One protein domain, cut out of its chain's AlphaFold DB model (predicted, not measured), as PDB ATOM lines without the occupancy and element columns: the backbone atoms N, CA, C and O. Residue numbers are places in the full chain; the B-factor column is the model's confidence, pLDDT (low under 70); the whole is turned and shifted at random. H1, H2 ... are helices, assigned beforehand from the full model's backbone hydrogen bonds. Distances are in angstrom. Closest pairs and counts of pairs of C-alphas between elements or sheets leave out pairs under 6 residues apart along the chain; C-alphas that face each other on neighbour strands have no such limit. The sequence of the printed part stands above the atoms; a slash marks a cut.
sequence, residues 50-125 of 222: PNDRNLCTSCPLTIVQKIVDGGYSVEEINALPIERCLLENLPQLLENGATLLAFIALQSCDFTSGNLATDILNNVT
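This is residues 50 to 125 of the 222 residues of the protein "Transporter, ABC superfamily (Breast cancer resistance protein) (ISS)" of Bathycoccus prasinos (UniProt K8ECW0). One longer helix, H1, is the base over which the short helices H2 to H6 wind in a loose ring; H6 crosses H1 and H5 meets its first residues. The 76 printed residues hold six named helices, H1 to H6 in chain order, and no named strand: all helix, compact, radius of gyration of the C-alphas 12.0 A, spans 30 by 27 by 20 A.

H1, residues 55 to 69, runs 20.4 A from C-alpha 55 at (146.525, 199.019, 165.336). H2 is residues 74 to 79, H3 82 to 88, H4 90 to 95, H5 100 to 106; H6, 116 to 123, ends at C-alpha 123 (145.419, 194.515, 151.040).

H1 touches H6 at a steep tilt of 64 degrees, C-alphas of Leu 61 and Ile 120 closest at 5.6 A. With residues 55 to 56 alone, H1 only just touches H5, with 3 pairs of C-alphas within 8 A, Cys 56 and Leu 106 closest at 5.9 A. H2 is close to but not clearly touching H6, C-alphas of Asn 78 and Ala 117 closest at 7.5 A. H3 and H4 meet only through their link. Every O i to N i+4 pair is within hydrogen-bond range in H2 to H6, and 10 of 11 in H1.

The printed part has no cut and no long link; pLDDT is under 70 at residues 110 to 121.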
ATOM      1  N   PRO A  50     146.290 203.916 170.976       85.94
ATOM      2  CA  PRO A  50     147.361 202.938 171.175       85.94
ATOM      3  C   PRO A  50     146.882 201.564 171.685       85.94
ATOM      4  O   PRO A  50     147.689 200.640 171.749       85.94
ATOM      5  N   ASN A  51     145.612 201.425 172.085       87.12
ATOM      6  CA  ASN A  51     145.029 200.185 172.606       87.12
ATOM      7  C   ASN A  51     144.157 199.434 171.583       87.12
ATOM      8  O   ASN A  51     143.627 198.370 171.928       87.12
ATOM      9  N   ASP A  52     143.989 199.943 170.354       86.62
ATOM     10  CA  ASP A  52     143.274 199.195 169.315       86.62
ATOM     11  C   ASP A  52     144.023 197.889 169.012       86.62
ATOM     12  O   ASP A  52     145.211 197.866 168.686       86.62
ATOM     13  N   ARG A  53     143.297 196.772 169.095       85.44
ATOM     14  CA  ARG A  53     143.814 195.432 168.793       85.44
ATOM     15  C   ARG A  53     144.261 195.298 167.343       85.44
ATOM     16  O   ARG A  53     145.117 194.465 167.057       85.44
ATOM     17  N   ASN A  54     143.681 196.095 166.451       85.94
ATOM     18  CA  ASN A  54     143.993 196.085 165.030       85.94
ATOM     19  C   ASN A  54     145.060 197.123 164.654       85.94
ATOM     20  O   ASN A  54     145.446 197.164 163.491       85.94
ATOM     21  N   LEU A  55     145.580 197.923 165.599       85.94
ATOM     22  CA  LEU A  55     146.525 199.019 165.336       85.94
ATOM     23  C   LEU A  55     147.700 198.593 164.438       85.94
ATOM     24  O   LEU A  55     148.030 199.298 163.485       85.94
ATOM     25  N   CYS A  56     148.284 197.418 164.706       83.69
ATOM     26  CA  CYS A  56     149.404 196.843 163.949       83.69
ATOM     27  C   CYS A  56     149.104 196.542 162.472       83.69
ATOM     28  O   CYS A  56     150.039 196.361 161.696       83.69
ATOM     29  N   THR A  57     147.829 196.469 162.090       82.88
ATOM     30  CA  THR A  57     147.375 196.198 160.721       82.88
ATOM     31  C   THR A  57     146.702 197.437 160.139       82.88
ATOM     32  O   THR A  57     147.138 197.930 159.105       82.88
ATOM     33  N   SER A  58     145.698 197.988 160.829       87.06
ATOM     34  CA  SER A  58     144.883 199.115 160.368       87.06
ATOM     35  C   SER A  58     145.702 200.378 160.122       87.06
ATOM     36  O   SER A  58     145.593 200.967 159.054       87.06
ATOM     37  N   CYS A  59     146.533 200.807 161.080       87.94
ATOM     38  CA  CYS A  59     147.253 202.073 160.937       87.94
ATOM     39  C   CYS A  59     148.302 202.031 159.807       87.94
ATOM     40  O   CYS A  59     148.262 202.909 158.942       87.94
ATOM     41  N   PRO A  60     149.186 201.011 159.726       84.00
ATOM     42  CA  PRO A  60     150.080 200.846 158.583       84.00
ATOM     43  C   PRO A  60     149.345 200.699 157.243       84.00
ATOM     44  O   PRO A  60     149.785 201.282 156.255       84.00
ATOM     45  N   LEU A  61     148.217 199.977 157.202       85.94
ATOM     46  CA  LEU A  61     147.414 199.814 155.987       85.94
ATOM     47  C   LEU A  61     146.838 201.150 155.500       85.94
ATOM     48  O   LEU A  61     147.035 201.494 154.338       85.94
ATOM     49  N   THR A  62     146.208 201.936 156.380       89.00
ATOM     50  CA  THR A  62     145.698 203.278 156.049       89.00
ATOM     51  C   THR A  62     146.816 204.184 155.547       89.00
ATOM     52  O   THR A  62     146.653 204.854 154.532       89.00
ATOM     53  N   ILE A  63     147.973 204.179 156.215       87.25
ATOM     54  CA  ILE A  63     149.156 204.948 155.808       87.25
ATOM     55  C   ILE A  63     149.581 204.604 154.376       87.25
ATOM     56  O   ILE A  63     149.776 205.511 153.568       87.25
ATOM     57  N   VAL A  64     149.718 203.317 154.042       86.06
ATOM     58  CA  VAL A  64     150.150 202.909 152.695       86.06
ATOM     59  C   VAL A  64     149.044 203.133 151.662       86.06
ATOM     60  O   VAL A  64     149.358 203.526 150.543       86.06
ATOM     61  N   GLN A  65     147.764 203.004 152.031       87.94
ATOM     62  CA  GLN A  65     146.655 203.393 151.158       87.94
ATOM     63  C   GLN A  65     146.723 204.888 150.815       87.94
ATOM     64  O   GLN A  65     146.680 205.219 149.638       87.94
ATOM     65  N   LYS A  66     146.963 205.787 151.785       88.62
ATOM     66  CA  LYS A  66     147.148 207.225 151.498       88.62
ATOM     67  C   LYS A  66     148.347 207.509 150.588       88.62
ATOM     68  O   LYS A  66     148.293 208.433 149.780       88.62
ATOM     69  N   ILE A  67     149.412 206.710 150.686       86.62
ATOM     70  CA  ILE A  67     150.554 206.780 149.763       86.62
ATOM     71  C   ILE A  67     150.138 206.334 148.351       86.62
ATOM     72  O   ILE A  67     150.447 207.018 147.381       86.62
ATOM     73  N   VAL A  68     149.383 205.245 148.210       87.12
ATOM     74  CA  VAL A  68     148.858 204.797 146.909       87.12
ATOM     75  C   VAL A  68     147.867 205.794 146.303       87.12
ATOM     76  O   VAL A  68     147.963 206.086 145.111       87.12
ATOM     77  N   ASP A  69     146.987 206.382 147.112       87.31
ATOM     78  CA  ASP A  69     146.027 207.411 146.696       87.31
ATOM     79  C   ASP A  69     146.744 208.678 146.186       87.31
ATOM     80  O   ASP A  69     146.296 209.306 145.228       87.31
ATOM     81  N   GLY A  70     147.912 209.005 146.757       85.62
ATOM     82  CA  GLY A  70     148.813 210.052 146.259       85.62
ATOM     83  C   GLY A  70     149.495 209.732 144.920       85.62
ATOM     84  O   GLY A  70     150.196 210.582 144.363       85.62
ATOM     85  N   GLY A  71     149.297 208.527 144.376       85.44
ATOM     86  CA  GLY A  71     149.765 208.094 143.059       85.44
ATOM     87  C   GLY A  71     151.192 207.543 143.035       85.44
ATOM     88  O   GLY A  71     151.920 207.825 142.082       85.44
ATOM     89  N   TYR A  72     151.606 206.822 144.079       84.25
ATOM     90  CA  TYR A  72     152.890 206.110 144.131       84.25
ATOM     91  C   TYR A  72     152.725 204.648 143.692       84.25
ATOM     92  O   TYR A  72     151.738 203.992 144.036       84.25
ATOM     93  N   SER A  73     153.692 204.124 142.937       82.25
ATOM     94  CA  SER A  73     153.664 202.747 142.431       82.25
ATOM     95  C   SER A  73     154.075 201.708 143.486       82.25
ATOM     96  O   SER A  73     154.696 202.021 144.503       82.25
ATOM     97  N   VAL A  74     153.774 200.434 143.211       79.06
ATOM     98  CA  VAL A  74     154.239 199.280 144.004       79.06
ATOM     99  C   VAL A  74     155.762 199.309 144.181       79.06
ATOM    100  O   VAL A  74     156.275 199.073 145.273       79.06
ATOM    101  N   GLU A  75     156.499 199.600 143.113       79.75
ATOM    102  CA  GLU A  75     157.961 199.634 143.089       79.75
ATOM    103  C   GLU A  75     158.511 200.805 143.914       79.75
ATOM    104  O   GLU A  75     159.467 200.625 144.669       79.75
ATOM    105  N   GLU A  76     157.882 201.981 143.822       80.38
ATOM    106  CA  GLU A  76     158.233 203.153 144.629       80.38
ATOM    107  C   GLU A  76     157.999 202.888 146.122       80.38
ATOM    108  O   GLU A  76     158.871 203.170 146.943       80.38
ATOM    109  N   ILE A  77     156.872 202.263 146.481       78.56
ATOM    110  CA  ILE A  77     156.531 201.911 147.868       78.56
ATOM    111  C   ILE A  77     157.473 200.851 148.442       78.56
ATOM    112  O   ILE A  77     157.901 200.973 149.587       78.56
ATOM    113  N   ASN A  78     157.877 199.855 147.652       75.88
ATOM    114  CA  ASN A  78     158.878 198.876 148.088       75.88
ATOM    115  C   ASN A  78     160.287 199.483 148.252       75.88
ATOM    116  O   ASN A  78     161.098 198.949 149.010       75.88
ATOM    117  N   ALA A  79     160.590 200.590 147.567       74.38
ATOM    118  CA  ALA A  79     161.843 201.331 147.720       74.38
ATOM    119  C   ALA A  79     161.800 202.397 148.837       74.38
ATOM    120  O   ALA A  79     162.846 202.934 149.217       74.38
ATOM    121  N   LEU A  80     160.615 202.719 149.371       71.94
ATOM    122  CA  LEU A  80     160.431 203.758 150.381       71.94
ATOM    123  C   LEU A  80     160.935 203.307 151.767       71.94
ATOM    124  O   LEU A  80     160.496 202.280 152.286       71.94
ATOM    125  N   PRO A  81     161.783 204.098 152.456       73.00
ATOM    126  CA  PRO A  81     162.118 203.854 153.854       73.00
ATOM    127  C   PRO A  81     160.956 204.317 154.755       73.00
ATOM    128  O   PRO A  81     161.053 205.349 155.420       73.00
ATOM    129  N   ILE A  82     159.847 203.563 154.766       72.44
ATOM    130  CA  ILE A  82     158.564 203.935 155.401       72.44
ATOM    131  C   ILE A  82     158.750 204.436 156.844       72.44
ATOM    132  O   ILE A  82     158.248 205.503 157.188       72.44
ATOM    133  N   GLU A  83     159.539 203.740 157.672       70.31
ATOM    134  CA  GLU A  83     159.842 204.158 159.054       70.31
ATOM    135  C   GLU A  83     160.429 205.580 159.131       70.31
ATOM    136  O   GLU A  83     160.038 206.386 159.975       70.31
ATOM    137  N   ARG A  84     161.369 205.907 158.234       73.56
ATOM    138  CA  ARG A  84     162.016 207.224 158.173       73.56
ATOM    139  C   ARG A  84     161.048 208.284 157.660       73.56
ATOM    140  O   ARG A  84     160.996 209.380 158.207       73.56
ATOM    141  N   CYS A  85     160.276 207.928 156.645       77.31
ATOM    142  CA  CYS A  85     159.267 208.773 156.035       77.31
ATOM    143  C   CYS A  85     158.140 209.175 156.993       77.31
ATOM    144  O   CYS A  85     157.724 210.333 156.993       77.31
ATOM    145  N   LEU A  86     157.687 208.257 157.849       78.12
ATOM    146  CA  LEU A  86     156.705 208.551 158.892       78.12
ATOM    147  C   LEU A  86     157.270 209.453 159.990       78.12
ATOM    148  O   LEU A  86     156.542 210.282 160.524       78.12
ATOM    149  N   LEU A  87     158.562 209.338 160.309       78.19
ATOM    150  CA  LEU A  87     159.221 210.234 161.263       78.19
ATOM    151  C   LEU A  87     159.425 211.648 160.702       78.19
ATOM    152  O   LEU A  87     159.256 212.615 161.439       78.19
ATOM    153  N   GLU A  88     159.776 211.783 159.419       82.19
ATOM    154  CA  GLU A  88     159.939 213.092 158.767       82.19
ATOM    155  C   GLU A  88     158.592 213.811 158.577       82.19
ATOM    156  O   GLU A  88     158.527 215.026 158.750       82.19
ATOM    157  N   ASN A  89     157.504 213.067 158.345       82.94
ATOM    158  CA  ASN A  89     156.150 213.608 158.169       82.94
ATOM    159  C   ASN A  89     155.263 213.526 159.429       82.94
ATOM    160  O   ASN A  89     154.067 213.818 159.377       82.94
ATOM    161  N   LEU A  90     155.847 213.179 160.582       83.06
ATOM    162  CA  LEU A  90     155.138 213.047 161.857       83.06
ATOM    163  C   LEU A  90     154.285 214.275 162.237       83.06
ATOM    164  O   LEU A  90     153.176 214.055 162.721       83.06
ATOM    165  N   PRO A  91     154.706 215.539 162.010       85.12
ATOM    166  CA  PRO A  91     153.867 216.700 162.318       85.12
ATOM    167  C   PRO A  91     152.507 216.666 161.609       85.12
ATOM    168  O   PRO A  91     151.487 216.796 162.278       85.12
ATOM    169  N   GLN A  92     152.470 216.387 160.300       85.38
ATOM    170  CA  GLN A  92     151.209 216.332 159.552       85.38
ATOM    171  C   GLN A  92     150.331 215.144 159.960       85.38
ATOM    172  O   GLN A  92     149.107 215.262 160.008       85.38
ATOM    173  N   LEU A  93     150.941 214.004 160.302       86.25
ATOM    174  CA  LEU A  93     150.214 212.841 160.817       86.25
ATOM    175  C   LEU A  93     149.512 213.178 162.146       86.25
ATOM    176  O   LEU A  93     148.353 212.810 162.343       86.25
ATOM    177  N   LEU A  94     150.187 213.916 163.035       88.12
ATOM    178  CA  LEU A  94     149.622 214.388 164.304       88.12
ATOM    179  C   LEU A  94     148.550 215.475 164.102       88.12
ATOM    180  O   LEU A  94     147.526 215.445 164.782       88.12
ATOM    181  N   GLU A  95     148.739 216.402 163.157       89.31
ATOM    182  CA  GLU A  95     147.737 217.421 162.793       89.31
ATOM    183  C   GLU A  95     146.442 216.796 162.250       89.31
ATOM    184  O   GLU A  95     145.351 217.273 162.560       89.31
ATOM    185  N   ASN A  96     146.545 215.675 161.528       88.56
ATOM    186  CA  ASN A  96     145.404 214.883 161.056       88.56
ATOM    187  C   ASN A  96     144.868 213.880 162.105       88.56
ATOM    188  O   ASN A  96     144.031 213.031 161.796       88.56
ATOM    189  N   GLY A  97     145.309 213.985 163.363       85.12
ATOM    190  CA  GLY A  97     144.729 213.278 164.507       85.12
ATOM    191  C   GLY A  97     145.250 211.861 164.762       85.12
ATOM    192  O   GLY A  97     144.662 211.145 165.577       85.12
ATOM    193  N   ALA A  98     146.353 211.443 164.133       88.94
ATOM    194  CA  ALA A  98     147.129 210.322 164.663       88.94
ATOM    195  C   ALA A  98     147.780 210.715 166.007       88.94
ATOM    196  O   ALA A  98     147.988 211.898 166.281       88.94
ATOM    197  N   THR A  99     148.136 209.748 166.861       87.94
ATOM    198  CA  THR A  99     148.802 210.047 168.144       87.94
ATOM    199  C   THR A  99     150.218 209.491 168.226       87.94
ATOM    200  O   THR A  99     150.525 208.396 167.757       87.94
ATOM    201  N   LEU A 100     151.099 210.224 168.915       85.75
ATOM    202  CA  LEU A 100     152.460 209.763 169.196       85.75
ATOM    203  C   LEU A 100     152.467 208.435 169.977       85.75
ATOM    204  O   LEU A 100     153.348 207.607 169.762       85.75
ATOM    205  N   LEU A 101     151.479 208.208 170.851       85.81
ATOM    206  CA  LEU A 101     151.352 206.946 171.582       85.81
ATOM    207  C   LEU A 101     151.032 205.781 170.640       85.81
ATOM    208  O   LEU A 101     151.619 204.715 170.812       85.81
ATOM    209  N   ALA A 102     150.170 205.975 169.637       84.50
ATOM    210  CA  ALA A 102     149.904 204.960 168.621       84.50
ATOM    211  C   ALA A 102     151.177 204.627 167.820       84.50
ATOM    212  O   ALA A 102     151.526 203.455 167.695       84.50
ATOM    213  N   PHE A 103     151.956 205.627 167.388       83.38
ATOM    214  CA  PHE A 103     153.248 205.386 166.721       83.38
ATOM    215  C   PHE A 103     154.290 204.686 167.611       83.38
ATOM    216  O   PHE A 103     155.092 203.899 167.112       83.38
ATOM    217  N   ILE A 104     154.281 204.928 168.927       83.25
ATOM    218  CA  ILE A 104     155.122 204.185 169.880       83.25
ATOM    219  C   ILE A 104     154.628 202.737 170.018       83.25
ATOM    220  O   ILE A 104     155.442 201.816 169.999       83.25
ATOM    221  N   ALA A 105     153.314 202.517 170.111       82.06
ATOM    222  CA  ALA A 105     152.722 201.182 170.175       82.06
ATOM    223  C   ALA A 105     153.003 200.362 168.900       82.06
ATOM    224  O   ALA A 105     153.313 199.174 169.008       82.06
ATOM    225  N   LEU A 106     153.038 200.996 167.718       79.75
ATOM    226  CA  LEU A 106     153.453 200.346 166.467       79.75
ATOM    227  C   LEU A 106     154.867 199.742 166.534       79.75
ATOM    228  O   LEU A 106     155.112 198.720 165.906       79.75
ATOM    229  N   GLN A 107     155.788 200.281 167.345       76.88
ATOM    230  CA  GLN A 107     157.128 199.687 167.520       76.88
ATOM    231  C   GLN A 107     157.109 198.316 168.218       76.88
ATOM    232  O   GLN A 107     158.129 197.627 168.233       76.88
ATOM    233  N   SER A 108     155.980 197.928 168.824       79.88
ATOM    234  CA  SER A 108     155.793 196.607 169.439       79.88
ATOM    235  C   SER A 108     155.181 195.563 168.496       79.88
ATOM    236  O   SER A 108     155.141 194.383 168.844       79.88
ATOM    237  N   CYS A 109     154.741 195.971 167.303       75.50
ATOM    238  CA  CYS A 109     154.210 195.080 166.279       75.50
ATOM    239  C   CYS A 109     155.337 194.293 165.584       75.50
ATOM    240  O   CYS A 109     156.402 194.843 165.293       75.50
ATOM    241  N   ASP A 110     155.109 193.012 165.270       69.75
ATOM    242  CA  ASP A 110     156.107 192.177 164.582       69.75
ATOM    243  C   ASP A 110     156.108 192.400 163.062       69.75
ATOM    244  O   ASP A 110     155.669 191.570 162.261       69.75
ATOM    245  N   PHE A 111     156.664 193.541 162.668       64.00
ATOM    246  CA  PHE A 111     156.949 193.881 161.275       64.00
ATOM    247  C   PHE A 111     158.120 193.073 160.684       64.00
ATOM    248  O   PHE A 111     158.343 193.081 159.476       64.00
ATOM    249  N   THR A 112     158.874 192.359 161.528       49.00
ATOM    250  CA  THR A 112     160.046 191.548 161.153       49.00
ATOM    251  C   THR A 112     159.712 190.157 160.624       49.00
ATOM    252  O   THR A 112     160.595 189.499 160.077       49.00
ATOM    253  N   SER A 113     158.451 189.736 160.705       48.00
ATOM    254  CA  SER A 113     157.916 188.477 160.161       48.00
ATOM    255  C   SER A 113     157.962 188.357 158.621       48.00
ATOM    256  O   SER A 113     157.446 187.397 158.055       48.00
ATOM    257  N   GLY A 114     158.598 189.309 157.925       43.50
ATOM    258  CA  GLY A 114     158.883 189.275 156.485       43.50
ATOM    259  C   GLY A 114     157.719 189.697 155.594       43.50
ATOM    260  O   GLY A 114     157.948 190.144 154.472       43.50
ATOM    261  N   ASN A 115     156.492 189.625 156.109       45.56
ATOM    262  CA  ASN A 115     155.299 189.826 155.305       45.56
ATOM    263  C   ASN A 115     154.613 191.174 155.504       45.56
ATOM    264  O   ASN A 115     153.731 191.444 154.717       45.56
ATOM    265  N   LEU A 116     154.967 192.056 156.453       49.25
ATOM    266  CA  LEU A 116     154.158 193.277 156.636       49.25
ATOM    267  C   LEU A 116     154.085 194.140 155.362       49.25
ATOM    268  O   LEU A 116     152.999 194.566 154.990       49.25
ATOM    269  N   ALA A 117     155.204 194.364 154.666       53.56
ATOM    270  CA  ALA A 117     155.169 195.063 153.380       53.56
ATOM    271  C   ALA A 117     154.277 194.310 152.377       53.56
ATOM    272  O   ALA A 117     153.362 194.893 151.811       53.56
ATOM    273  N   THR A 118     154.478 193.002 152.218       56.97
ATOM    274  CA  THR A 118     153.736 192.165 151.266       56.97
ATOM    275  C   THR A 118     152.238 192.074 151.584       56.97
ATOM    276  O   THR A 118     151.420 192.289 150.705       56.97
ATOM    277  N   ASP A 119     151.862 191.808 152.833       60.56
ATOM    278  CA  ASP A 119     150.489 191.707 153.335       60.56
ATOM    279  C   ASP A 119     149.785 193.064 153.319       60.56
ATOM    280  O   ASP A 119     148.608 193.115 152.973       60.56
ATOM    281  N   ILE A 120     150.472 194.171 153.628       67.25
ATOM    282  CA  ILE A 120     149.895 195.504 153.424       67.25
ATOM    283  C   ILE A 120     149.677 195.735 151.929       67.25
ATOM    284  O   ILE A 120     148.544 195.984 151.540       67.25
ATOM    285  N   LEU A 121     150.697 195.591 151.073       68.06
ATOM    286  CA  LEU A 121     150.539 195.812 149.629       68.06
ATOM    287  C   LEU A 121     149.500 194.872 148.983       68.06
ATOM    288  O   LEU A 121     148.838 195.284 148.038       68.06
ATOM    289  N   ASN A 122     149.304 193.658 149.506       71.44
ATOM    290  CA  ASN A 122     148.251 192.728 149.079       71.44
ATOM    291  C   ASN A 122     146.834 193.176 149.491       71.44
ATOM    292  O   ASN A 122     145.865 192.752 148.866       71.44
ATOM    293  N   ASN A 123     146.699 193.983 150.550       75.19
ATOM    294  CA  ASN A 123     145.419 194.515 151.040       75.19
ATOM    295  C   ASN A 123     145.161 195.974 150.617       75.19
ATOM    296  O   ASN A 123     144.037 196.458 150.754       75.19
ATOM    297  N   VAL A 124     146.171 196.679 150.104       77.75
ATOM    298  CA  VAL A 124     146.043 198.032 149.549       77.75
ATOM    299  C   VAL A 124     145.383 197.968 148.175       77.75
ATOM    300  O   VAL A 124     145.775 197.197 147.299       77.75
ATOM    301  N   THR A 125     144.371 198.808 147.968       79.38
ATOM    302  CA  THR A 125     143.684 198.916 146.681       79.38
ATOM    303  C   THR A 125     144.400 199.939 145.814       79.38
ATOM    304  O   THR A 125     144.321 201.140 146.067       79.38
TER     305      THR A 125